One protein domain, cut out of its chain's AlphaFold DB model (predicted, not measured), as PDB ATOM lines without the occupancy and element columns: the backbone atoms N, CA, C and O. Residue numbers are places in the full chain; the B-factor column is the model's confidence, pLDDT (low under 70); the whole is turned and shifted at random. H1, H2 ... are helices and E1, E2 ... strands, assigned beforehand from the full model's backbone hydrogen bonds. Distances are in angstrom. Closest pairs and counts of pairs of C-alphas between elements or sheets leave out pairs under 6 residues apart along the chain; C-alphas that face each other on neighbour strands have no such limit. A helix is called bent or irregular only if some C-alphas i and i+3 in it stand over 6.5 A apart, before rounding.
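This is residues 2 to 62 of the 101 residues of the protein "PEP-CTERM sorting domain-containing protein" of Okeania sp. SIO3I5 (UniProt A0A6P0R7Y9). This is a loose rod with little regular structure: hairpin E1 and E2 lies toward one end, antiparallel pair E3 and E4 follows along the length, and short helix H1 sits near E3. The long loop of residues 35 to 55 reaches the other end. The printed part has 61 residues, 24 in four named strands and one named helix, ordered E1, E2, E3, H1, E4; the class is mixed, the radius of gyration of the C-alphas 13.7 A, the spans 47 by 22 by 15 A.

Find C-alpha 2 at (-22.478, 7.803, -21.809), where E1, residues 2 to 4, begins. E2 is residues 10 to 12; E3, residues 15 to 20, runs 14.9 A. H1, residues 28 to 34, is irregular: C-alphas 29 and 32 are 7.2 A apart. E4, residues 56 to 60, ends at C-alpha 60, (-26.159, 3.405, -13.270).

In hairpin E1 and E2, see N 3 and O 11 within hydrogen-bond range, 3.0 A. E2 runs on into E3 at 51 degrees. Antiparallel E3 and E4 show N 17 and O 58 at 2.8 A. The closest C-alphas of E3 and H1 are Val 16 and Glu 32, 7.0 A. In H1, 0 of 3 O i to N i+4 pairs and 3 of 4 O i to N i+3 pairs are within range.

The farthest C-alphas, Asp 7 and Gly 50, are 46.7 A apart. The printed part has no cut; the link H1 to E4 is long, 21 residues. Residues 2 and 4 have pLDDT under 70.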
ATOM      1  N   ARG A   2     -23.923   7.554 -21.998       68.81
ATOM      2  CA  ARG A   2     -22.478   7.803 -21.809       68.81
ATOM      3  C   ARG A   2     -22.190   9.141 -21.132       68.81
ATOM      4  O   ARG A   2     -22.895  10.109 -21.415       68.81
ATOM      5  N   LEU A   3     -21.143   9.186 -20.312       71.06
ATOM      6  CA  LEU A   3     -20.567  10.418 -19.764       71.06
ATOM      7  C   LEU A   3     -19.262  10.745 -20.494       71.06
ATOM      8  O   LEU A   3     -18.565   9.838 -20.943       71.06
ATOM      9  N   ASN A   4     -18.962  12.037 -20.636       69.44
ATOM     10  CA  ASN A   4     -17.719  12.523 -21.231       69.44
ATOM     11  C   ASN A   4     -16.964  13.355 -20.192       69.44
ATOM     12  O   ASN A   4     -17.542  14.289 -19.629       69.44
ATOM     13  N   PHE A   5     -15.700  13.024 -19.951       73.94
ATOM     14  CA  PHE A   5     -14.849  13.719 -18.989       73.94
ATOM     15  C   PHE A   5     -13.941  14.748 -19.680       73.94
ATOM     16  O   PHE A   5     -13.822  14.790 -20.905       73.94
ATOM     17  N   ALA A   6     -13.309  15.624 -18.890       77.31
ATOM     18  CA  ALA A   6     -12.462  16.705 -19.407       77.31
ATOM     19  C   ALA A   6     -11.223  16.203 -20.177       77.31
ATOM     20  O   ALA A   6     -10.691  16.927 -21.015       77.31
ATOM     21  N   ASP A   7     -10.788  14.970 -19.917       81.38
ATOM     22  CA  ASP A   7      -9.684  14.287 -20.599       81.38
ATOM     23  C   ASP A   7     -10.108  13.589 -21.908       81.38
ATOM     24  O   ASP A   7      -9.277  12.994 -22.594       81.38
ATOM     25  N   GLY A   8     -11.392  13.670 -22.278       70.12
ATOM     26  CA  GLY A   8     -11.952  13.022 -23.463       70.12
ATOM     27  C   GLY A   8     -12.227  11.527 -23.289       70.12
ATOM     28  O   GLY A   8     -12.599  10.863 -24.262       70.12
ATOM     29  N   SER A   9     -12.068  10.984 -22.079       77.88
ATOM     30  CA  SER A   9     -12.499   9.625 -21.776       77.88
ATOM     31  C   SER A   9     -14.031   9.536 -21.757       77.88
ATOM     32  O   SER A   9     -14.744  10.469 -21.373       77.88
ATOM     33  N   THR A  10     -14.553   8.407 -22.239       77.19
ATOM     34  CA  THR A  10     -15.986   8.102 -22.241       77.19
ATOM     35  C   THR A  10     -16.233   6.896 -21.356       77.19
ATOM     36  O   THR A  10     -15.603   5.858 -21.546       77.19
ATOM     37  N   GLU A  11     -17.195   7.011 -20.449       80.75
ATOM     38  CA  GLU A  11     -17.670   5.886 -19.649       80.75
ATOM     39  C   GLU A  11     -19.094   5.514 -20.064       80.75
ATOM     40  O   GLU A  11     -19.956   6.380 -20.263       80.75
ATOM     41  N   PHE A  12     -19.331   4.212 -20.217       86.06
ATOM     42  CA  PHE A  12     -20.650   3.646 -20.482       86.06
ATOM     43  C   PHE A  12     -21.291   3.194 -19.175       86.06
ATOM     44  O   PHE A  12     -20.622   2.631 -18.312       86.06
ATOM     45  N   ALA A  13     -22.602   3.411 -19.055       88.62
ATOM     46  CA  ALA A  13     -23.371   2.826 -17.963       88.62
ATOM     47  C   ALA A  13     -23.208   1.298 -17.979       88.62
ATOM     48  O   ALA A  13     -23.294   0.685 -19.041       88.62
ATOM     49  N   ASN A  14     -22.988   0.706 -16.810       89.62
ATOM     50  CA  ASN A  14     -22.675  -0.718 -16.641       89.62
ATOM     51  C   ASN A  14     -23.644  -1.431 -15.684       89.62
ATOM     52  O   ASN A  14     -23.431  -2.590 -15.334       89.62
ATOM     53  N   GLN A  15     -24.706  -0.747 -15.256       91.38
ATOM     54  CA  GLN A  15     -25.743  -1.304 -14.399       91.38
ATOM     55  C   GLN A  15     -27.124  -0.807 -14.833       91.38
ATOM     56  O   GLN A  15     -27.314   0.384 -15.082       91.38
ATOM     57  N   VAL A  16     -28.108  -1.706 -14.876       92.88
ATOM     58  CA  VAL A  16     -29.527  -1.336 -14.879       92.88
ATOM     59  C   VAL A  16     -29.987  -1.338 -13.424       92.88
ATOM     60  O   VAL A  16     -29.956  -2.374 -12.767       92.88
ATOM     61  N   VAL A  17     -30.341  -0.167 -12.906       93.31
ATOM     62  CA  VAL A  17     -30.710   0.033 -11.494       93.31
ATOM     63  C   VAL A  17     -32.181  -0.286 -11.270       93.31
ATOM     64  O   VAL A  17     -32.539  -0.908 -10.277       93.31
ATOM     65  N   ASP A  18     -33.026   0.153 -12.196       94.50
ATOM     66  CA  ASP A  18     -34.467  -0.061 -12.158       94.50
ATOM     67  C   ASP A  18     -35.025  -0.019 -13.581       94.50
ATOM     68  O   ASP A  18     -34.450   0.626 -14.463       94.50
ATOM     69  N   PHE A  19     -36.135  -0.706 -13.820       95.25
ATOM     70  CA  PHE A  19     -36.805  -0.686 -15.112       95.25
ATOM     71  C   PHE A  19     -38.288  -1.026 -14.981       95.25
ATOM     72  O   PHE A  19     -38.706  -1.828 -14.153       95.25
ATOM     73  N   THR A  20     -39.095  -0.451 -15.865       95.69
ATOM     74  CA  THR A  20     -40.516  -0.755 -16.018       95.69
ATOM     75  C   THR A  20     -40.806  -1.014 -17.491       95.69
ATOM     76  O   THR A  20     -40.774  -0.107 -18.324       95.69
ATOM     77  N   VAL A  21     -41.082  -2.281 -17.803       94.75
ATOM     78  CA  VAL A  21     -41.490  -2.766 -19.128       94.75
ATOM     79  C   VAL A  21     -42.983  -3.065 -19.068       94.75
ATOM     80  O   VAL A  21     -43.423  -3.778 -18.169       94.75
ATOM     81  N   LEU A  22     -43.762  -2.522 -20.004       94.81
ATOM     82  CA  LEU A  22     -45.224  -2.636 -20.001       94.81
ATOM     83  C   LEU A  22     -45.772  -2.989 -21.384       94.81
ATOM     84  O   LEU A  22     -45.141  -2.741 -22.415       94.81
ATOM     85  N   GLY A  23     -47.003  -3.500 -21.385       92.81
ATOM     86  CA  GLY A  23     -47.757  -3.811 -22.591       92.81
ATOM     87  C   GLY A  23     -47.196  -4.992 -23.385       92.81
ATOM     88  O   GLY A  23     -46.094  -5.486 -23.156       92.81
ATOM     89  N   ASP A  24     -47.973  -5.424 -24.373       89.56
ATOM     90  CA  ASP A  24     -47.760  -6.712 -25.047       89.56
ATOM     91  C   ASP A  24     -46.531  -6.746 -25.976       89.56
ATOM     92  O   ASP A  24     -46.104  -7.812 -26.408       89.56
ATOM     93  N   ASN A  25     -45.933  -5.584 -26.260       90.25
ATOM     94  CA  ASN A  25     -44.724  -5.465 -27.084       90.25
ATOM     95  C   ASN A  25     -43.437  -5.329 -26.249       90.25
ATOM     96  O   ASN A  25     -42.379  -5.041 -26.805       90.25
ATOM     97  N   GLY A  26     -43.516  -5.443 -24.921       92.62
ATOM     98  CA  GLY A  26     -42.351  -5.380 -24.041       92.62
ATOM     99  C   GLY A  26     -41.524  -6.665 -24.083       92.62
ATOM    100  O   GLY A  26     -42.075  -7.761 -24.142       92.62
ATOM    101  N   ASN A  27     -40.192  -6.550 -24.026       95.56
ATOM    102  CA  ASN A  27     -39.301  -7.709 -23.968       95.56
ATOM    103  C   ASN A  27     -38.264  -7.570 -22.846       95.56
ATOM    104  O   ASN A  27     -37.210  -6.952 -23.014       95.56
ATOM    105  N   LEU A  28     -38.548  -8.219 -21.715       93.88
ATOM    106  CA  LEU A  28     -37.707  -8.219 -20.513       93.88
ATOM    107  C   LEU A  28     -36.286  -8.745 -20.768       93.88
ATOM    108  O   LEU A  28     -35.335  -8.251 -20.173       93.88
ATOM    109  N   ASN A  29     -36.113  -9.674 -21.712       94.75
ATOM    110  CA  ASN A  29     -34.803 -10.261 -22.019       94.75
ATOM    111  C   ASN A  29     -33.856  -9.281 -22.726       94.75
ATOM    112  O   ASN A  29     -32.690  -9.590 -22.934       94.75
ATOM    113  N   THR A  30     -34.355  -8.112 -23.133       95.69
ATOM    114  CA  THR A  30     -33.564  -7.085 -23.826       95.69
ATOM    115  C   THR A  30     -33.136  -5.938 -22.914       95.69
ATOM    116  O   THR A  30     -32.517  -4.986 -23.381       95.69
ATOM    117  N   VAL A  31     -33.466  -5.987 -21.619       94.69
ATOM    118  CA  VAL A  31     -33.151  -4.910 -20.668       94.69
ATOM    119  C   VAL A  31     -31.640  -4.719 -20.510       94.69
ATOM    120  O   VAL A  31     -31.169  -3.585 -20.526       94.69
ATOM    121  N   GLU A  32     -30.864  -5.804 -20.464       93.81
ATOM    122  CA  GLU A  32     -29.398  -5.736 -20.340       93.81
ATOM    123  C   GLU A  32     -28.710  -5.123 -21.567       93.81
ATOM    124  O   GLU A  32     -27.633  -4.542 -21.439       93.81
ATOM    125  N   ASN A  33     -29.366  -5.124 -22.732       94.81
ATOM    126  CA  ASN A  33     -28.848  -4.452 -23.928       94.81
ATOM    127  C   ASN A  33     -28.675  -2.934 -23.715       94.81
ATOM    128  O   ASN A  33     -27.968  -2.278 -24.469       94.81
ATOM    129  N   ALA A  34     -29.298  -2.340 -22.689       92.31
ATOM    130  CA  ALA A  34     -29.140  -0.920 -22.383       92.31
ATOM    131  C   ALA A  34     -27.731  -0.559 -21.872       92.31
ATOM    132  O   ALA A  34     -27.359   0.622 -21.877       92.31
ATOM    133  N   ILE A  35     -26.973  -1.559 -21.407       93.50
ATOM    134  CA  ILE A  35     -25.664  -1.416 -20.751       93.50
ATOM    135  C   ILE A  35     -24.578  -2.318 -21.355       93.50
ATOM    136  O   ILE A  35     -23.473  -2.379 -20.829       93.50
ATOM    137  N   ASP A  36     -24.859  -3.015 -22.457       91.56
ATOM    138  CA  ASP A  36     -23.934  -3.990 -23.060       91.56
ATOM    139  C   ASP A  36     -22.774  -3.349 -23.858       91.56
ATOM    140  O   ASP A  36     -21.884  -4.043 -24.350       91.56
ATOM    141  N   GLY A  37     -22.780  -2.018 -24.003       87.44
ATOM    142  CA  GLY A  37     -21.782  -1.259 -24.761       87.44
ATOM    143  C   GLY A  37     -21.886  -1.411 -26.284       87.44
ATOM    144  O   GLY A  37     -21.089  -0.813 -27.009       87.44
ATOM    145  N   ASN A  38     -22.862  -2.167 -26.793       90.62
ATOM    146  CA  ASN A  38     -23.073  -2.391 -28.214       90.62
ATOM    147  C   ASN A  38     -24.137  -1.431 -28.760       90.62
ATOM    148  O   ASN A  38     -25.318  -1.521 -28.462       90.62
ATOM    149  N   LEU A  39     -23.733  -0.525 -29.651       87.12
ATOM    150  CA  LEU A  39     -24.651   0.462 -30.235       87.12
ATOM    151  C   LEU A  39     -25.655  -0.131 -31.240       87.12
ATOM    152  O   LEU A  39     -26.491   0.605 -31.762       87.12
ATOM    153  N   LEU A  40     -25.549  -1.425 -31.557       94.81
ATOM    154  CA  LEU A  40     -26.429  -2.120 -32.498       94.81
ATOM    155  C   LEU A  40     -27.520  -2.951 -31.807       94.81
ATOM    156  O   LEU A  40     -28.413  -3.465 -32.487       94.81
ATOM    157  N   THR A  41     -27.466  -3.108 -30.485       93.75
ATOM    158  CA  THR A  41     -28.504  -3.796 -29.710       93.75
ATOM    159  C   THR A  41     -29.546  -2.799 -29.210       93.75
ATOM    160  O   THR A  41     -29.337  -1.587 -29.177       93.75
ATOM    161  N   HIS A  42     -30.735  -3.312 -28.886       94.00
ATOM    162  CA  HIS A  42     -31.873  -2.488 -28.489       94.00
ATOM    163  C   HIS A  42     -32.563  -3.090 -27.269       94.00
ATOM    164  O   HIS A  42     -32.815  -4.297 -27.228       94.00
ATOM    165  N   THR A  43     -32.926  -2.234 -26.317       94.75
ATOM    166  CA  THR A  43     -33.853  -2.557 -25.228       94.75
ATOM    167  C   THR A  43     -35.273  -2.213 -25.644       94.75
ATOM    168  O   THR A  43     -35.570  -1.078 -26.013       94.75
ATOM    169  N   THR A  44     -36.168  -3.194 -25.575       95.69
ATOM    170  CA  THR A  44     -37.568  -3.047 -25.984       95.69
ATOM    171  C   THR A  44     -38.467  -2.977 -24.753       95.69
ATOM    172  O   THR A  44     -38.780  -3.994 -24.137       95.69
ATOM    173  N   MET A  45     -38.911  -1.766 -24.407       94.88
ATOM    174  CA  MET A  45     -39.733  -1.520 -23.210       94.88
ATOM    175  C   MET A  45     -41.242  -1.714 -23.425       94.88
ATOM    176  O   MET A  45     -41.991  -1.759 -22.455       94.88
ATOM    177  N   GLY A  46     -41.691  -1.856 -24.674       94.88
ATOM    178  CA  GLY A  46     -43.097  -2.089 -25.005       94.88
ATOM    179  C   GLY A  46     -43.908  -0.807 -25.177       94.88
ATOM    180  O   GLY A  46     -43.467   0.117 -25.860       94.88
ATOM    181  N   ASN A  47     -45.131  -0.778 -24.644       93.81
ATOM    182  CA  ASN A  47     -46.080   0.321 -24.839       93.81
ATOM    183  C   ASN A  47     -46.985   0.535 -23.612       93.81
ATOM    184  O   ASN A  47     -47.108  -0.334 -22.756       93.81
ATOM    185  N   THR A  48     -47.643   1.695 -23.545       95.44
ATOM    186  CA  THR A  48     -48.511   2.077 -22.418       95.44
ATOM    187  C   THR A  48     -50.007   1.935 -22.721       95.44
ATOM    188  O   THR A  48     -50.833   2.510 -22.012       95.44
ATOM    189  N   VAL A  49     -50.401   1.227 -23.786       95.38
ATOM    190  CA  VAL A  49     -51.826   1.044 -24.111       95.38
ATOM    191  C   VAL A  49     -52.481   0.208 -23.009       95.38
ATOM    192  O   VAL A  49     -52.035  -0.895 -22.710       95.38
ATOM    193  N   GLY A  50     -53.525   0.752 -22.380       93.88
ATOM    194  CA  GLY A  50     -54.216   0.103 -21.258       93.88
ATOM    195  C   GLY A  50     -53.453   0.132 -19.928       93.88
ATOM    196  O   GLY A  50     -53.901  -0.490 -18.969       93.88
ATOM    197  N   GLN A  51     -52.331   0.851 -19.852       93.75
ATOM    198  CA  GLN A  51     -51.493   0.939 -18.657       93.75
ATOM    199  C   GLN A  51     -51.689   2.285 -17.960       93.75
ATOM    200  O   GLN A  51     -51.882   3.310 -18.616       93.75
ATOM    201  N   SER A  52     -51.627   2.285 -16.629       94.75
ATOM    202  CA  SER A  52     -51.648   3.522 -15.826       94.75
ATOM    203  C   SER A  52     -50.241   4.060 -15.544       94.75
ATOM    204  O   SER A  52     -50.079   5.246 -15.257       94.75
ATOM    205  N   ASP A  53     -49.234   3.195 -15.670       94.25
ATOM    206  CA  ASP A  53     -47.834   3.495 -15.393       94.25
ATOM    207  C   ASP A  53     -47.060   3.906 -16.655       94.25
ATOM    208  O   ASP A  53     -47.537   3.806 -17.790       94.25
ATOM    209  N   ARG A  54     -45.832   4.394 -16.453       95.31
ATOM    210  CA  ARG A  54     -44.922   4.821 -17.522       95.31
ATOM    211  C   ARG A  54     -43.807   3.805 -17.712       95.31
ATOM    212  O   ARG A  54     -43.290   3.260 -16.744       95.31
ATOM    213  N   LEU A  55     -43.382   3.641 -18.961       94.75
ATOM    214  CA  LEU A  55     -42.131   2.957 -19.274       94.75
ATOM    215  C   LEU A  55     -40.966   3.732 -18.651       94.75
ATOM    216  O   LEU A  55     -40.871   4.950 -18.834       94.75
ATOM    217  N   SER A  56     -40.087   3.041 -17.936       95.19
ATOM    218  CA  SER A  56     -38.917   3.641 -17.295       95.19
ATOM    219  C   SER A  56     -37.706   2.722 -17.419       95.19
ATOM    220  O   SER A  56     -37.824   1.498 -17.437       95.19
ATOM    221  N   VAL A  57     -36.524   3.323 -17.512       93.75
ATOM    222  CA  VAL A  57     -35.250   2.622 -17.378       93.75
ATOM    223  C   VAL A  57     -34.280   3.550 -16.664       93.75
ATOM    224  O   VAL A  57     -34.049   4.682 -17.090       93.75
ATOM    225  N   THR A  58     -33.735   3.071 -15.557       94.25
ATOM    226  CA  THR A  58     -32.758   3.778 -14.739       94.25
ATOM    227  C   THR A  58     -31.427   3.071 -14.903       94.25
ATOM    228  O   THR A  58     -31.282   1.895 -14.572       94.25
ATOM    229  N   LEU A  59     -30.450   3.795 -15.439       92.31
ATOM    230  CA  LEU A  59     -29.107   3.287 -15.697       92.31
ATOM    231  C   LEU A  59     -28.132   3.875 -14.680       92.31
ATOM    232  O   LEU A  59     -28.241   5.046 -14.319       92.31
ATOM    233  N   GLY A  60     -27.179   3.060 -14.247       89.88
ATOM    234  CA  GLY A  60     -26.159   3.405 -13.270       89.88
ATOM    235  C   GLY A  60     -24.745   3.246 -13.818       89.88
ATOM    236  O   GLY A  60     -24.500   2.542 -14.800       89.88
ATOM    237  N   PHE A  61     -23.822   3.909 -13.129       88.00
ATOM    238  CA  PHE A  61     -22.382   3.765 -13.289       88.00
ATOM    239  C   PHE A  61     -21.850   3.225 -11.964       88.00
ATOM    240  O   PHE A  61     -21.979   3.884 -10.929       88.00
ATOM    241  N   ALA A  62     -21.319   2.006 -11.964       73.75
ATOM    242  CA  ALA A  62     -20.655   1.468 -10.790       73.75
ATOM    243  C   ALA A  62     -19.412   2.321 -10.524       73.75
ATOM    244  O   ALA A  62     -18.493   2.347 -11.338       73.75
TER     245      ALA A  62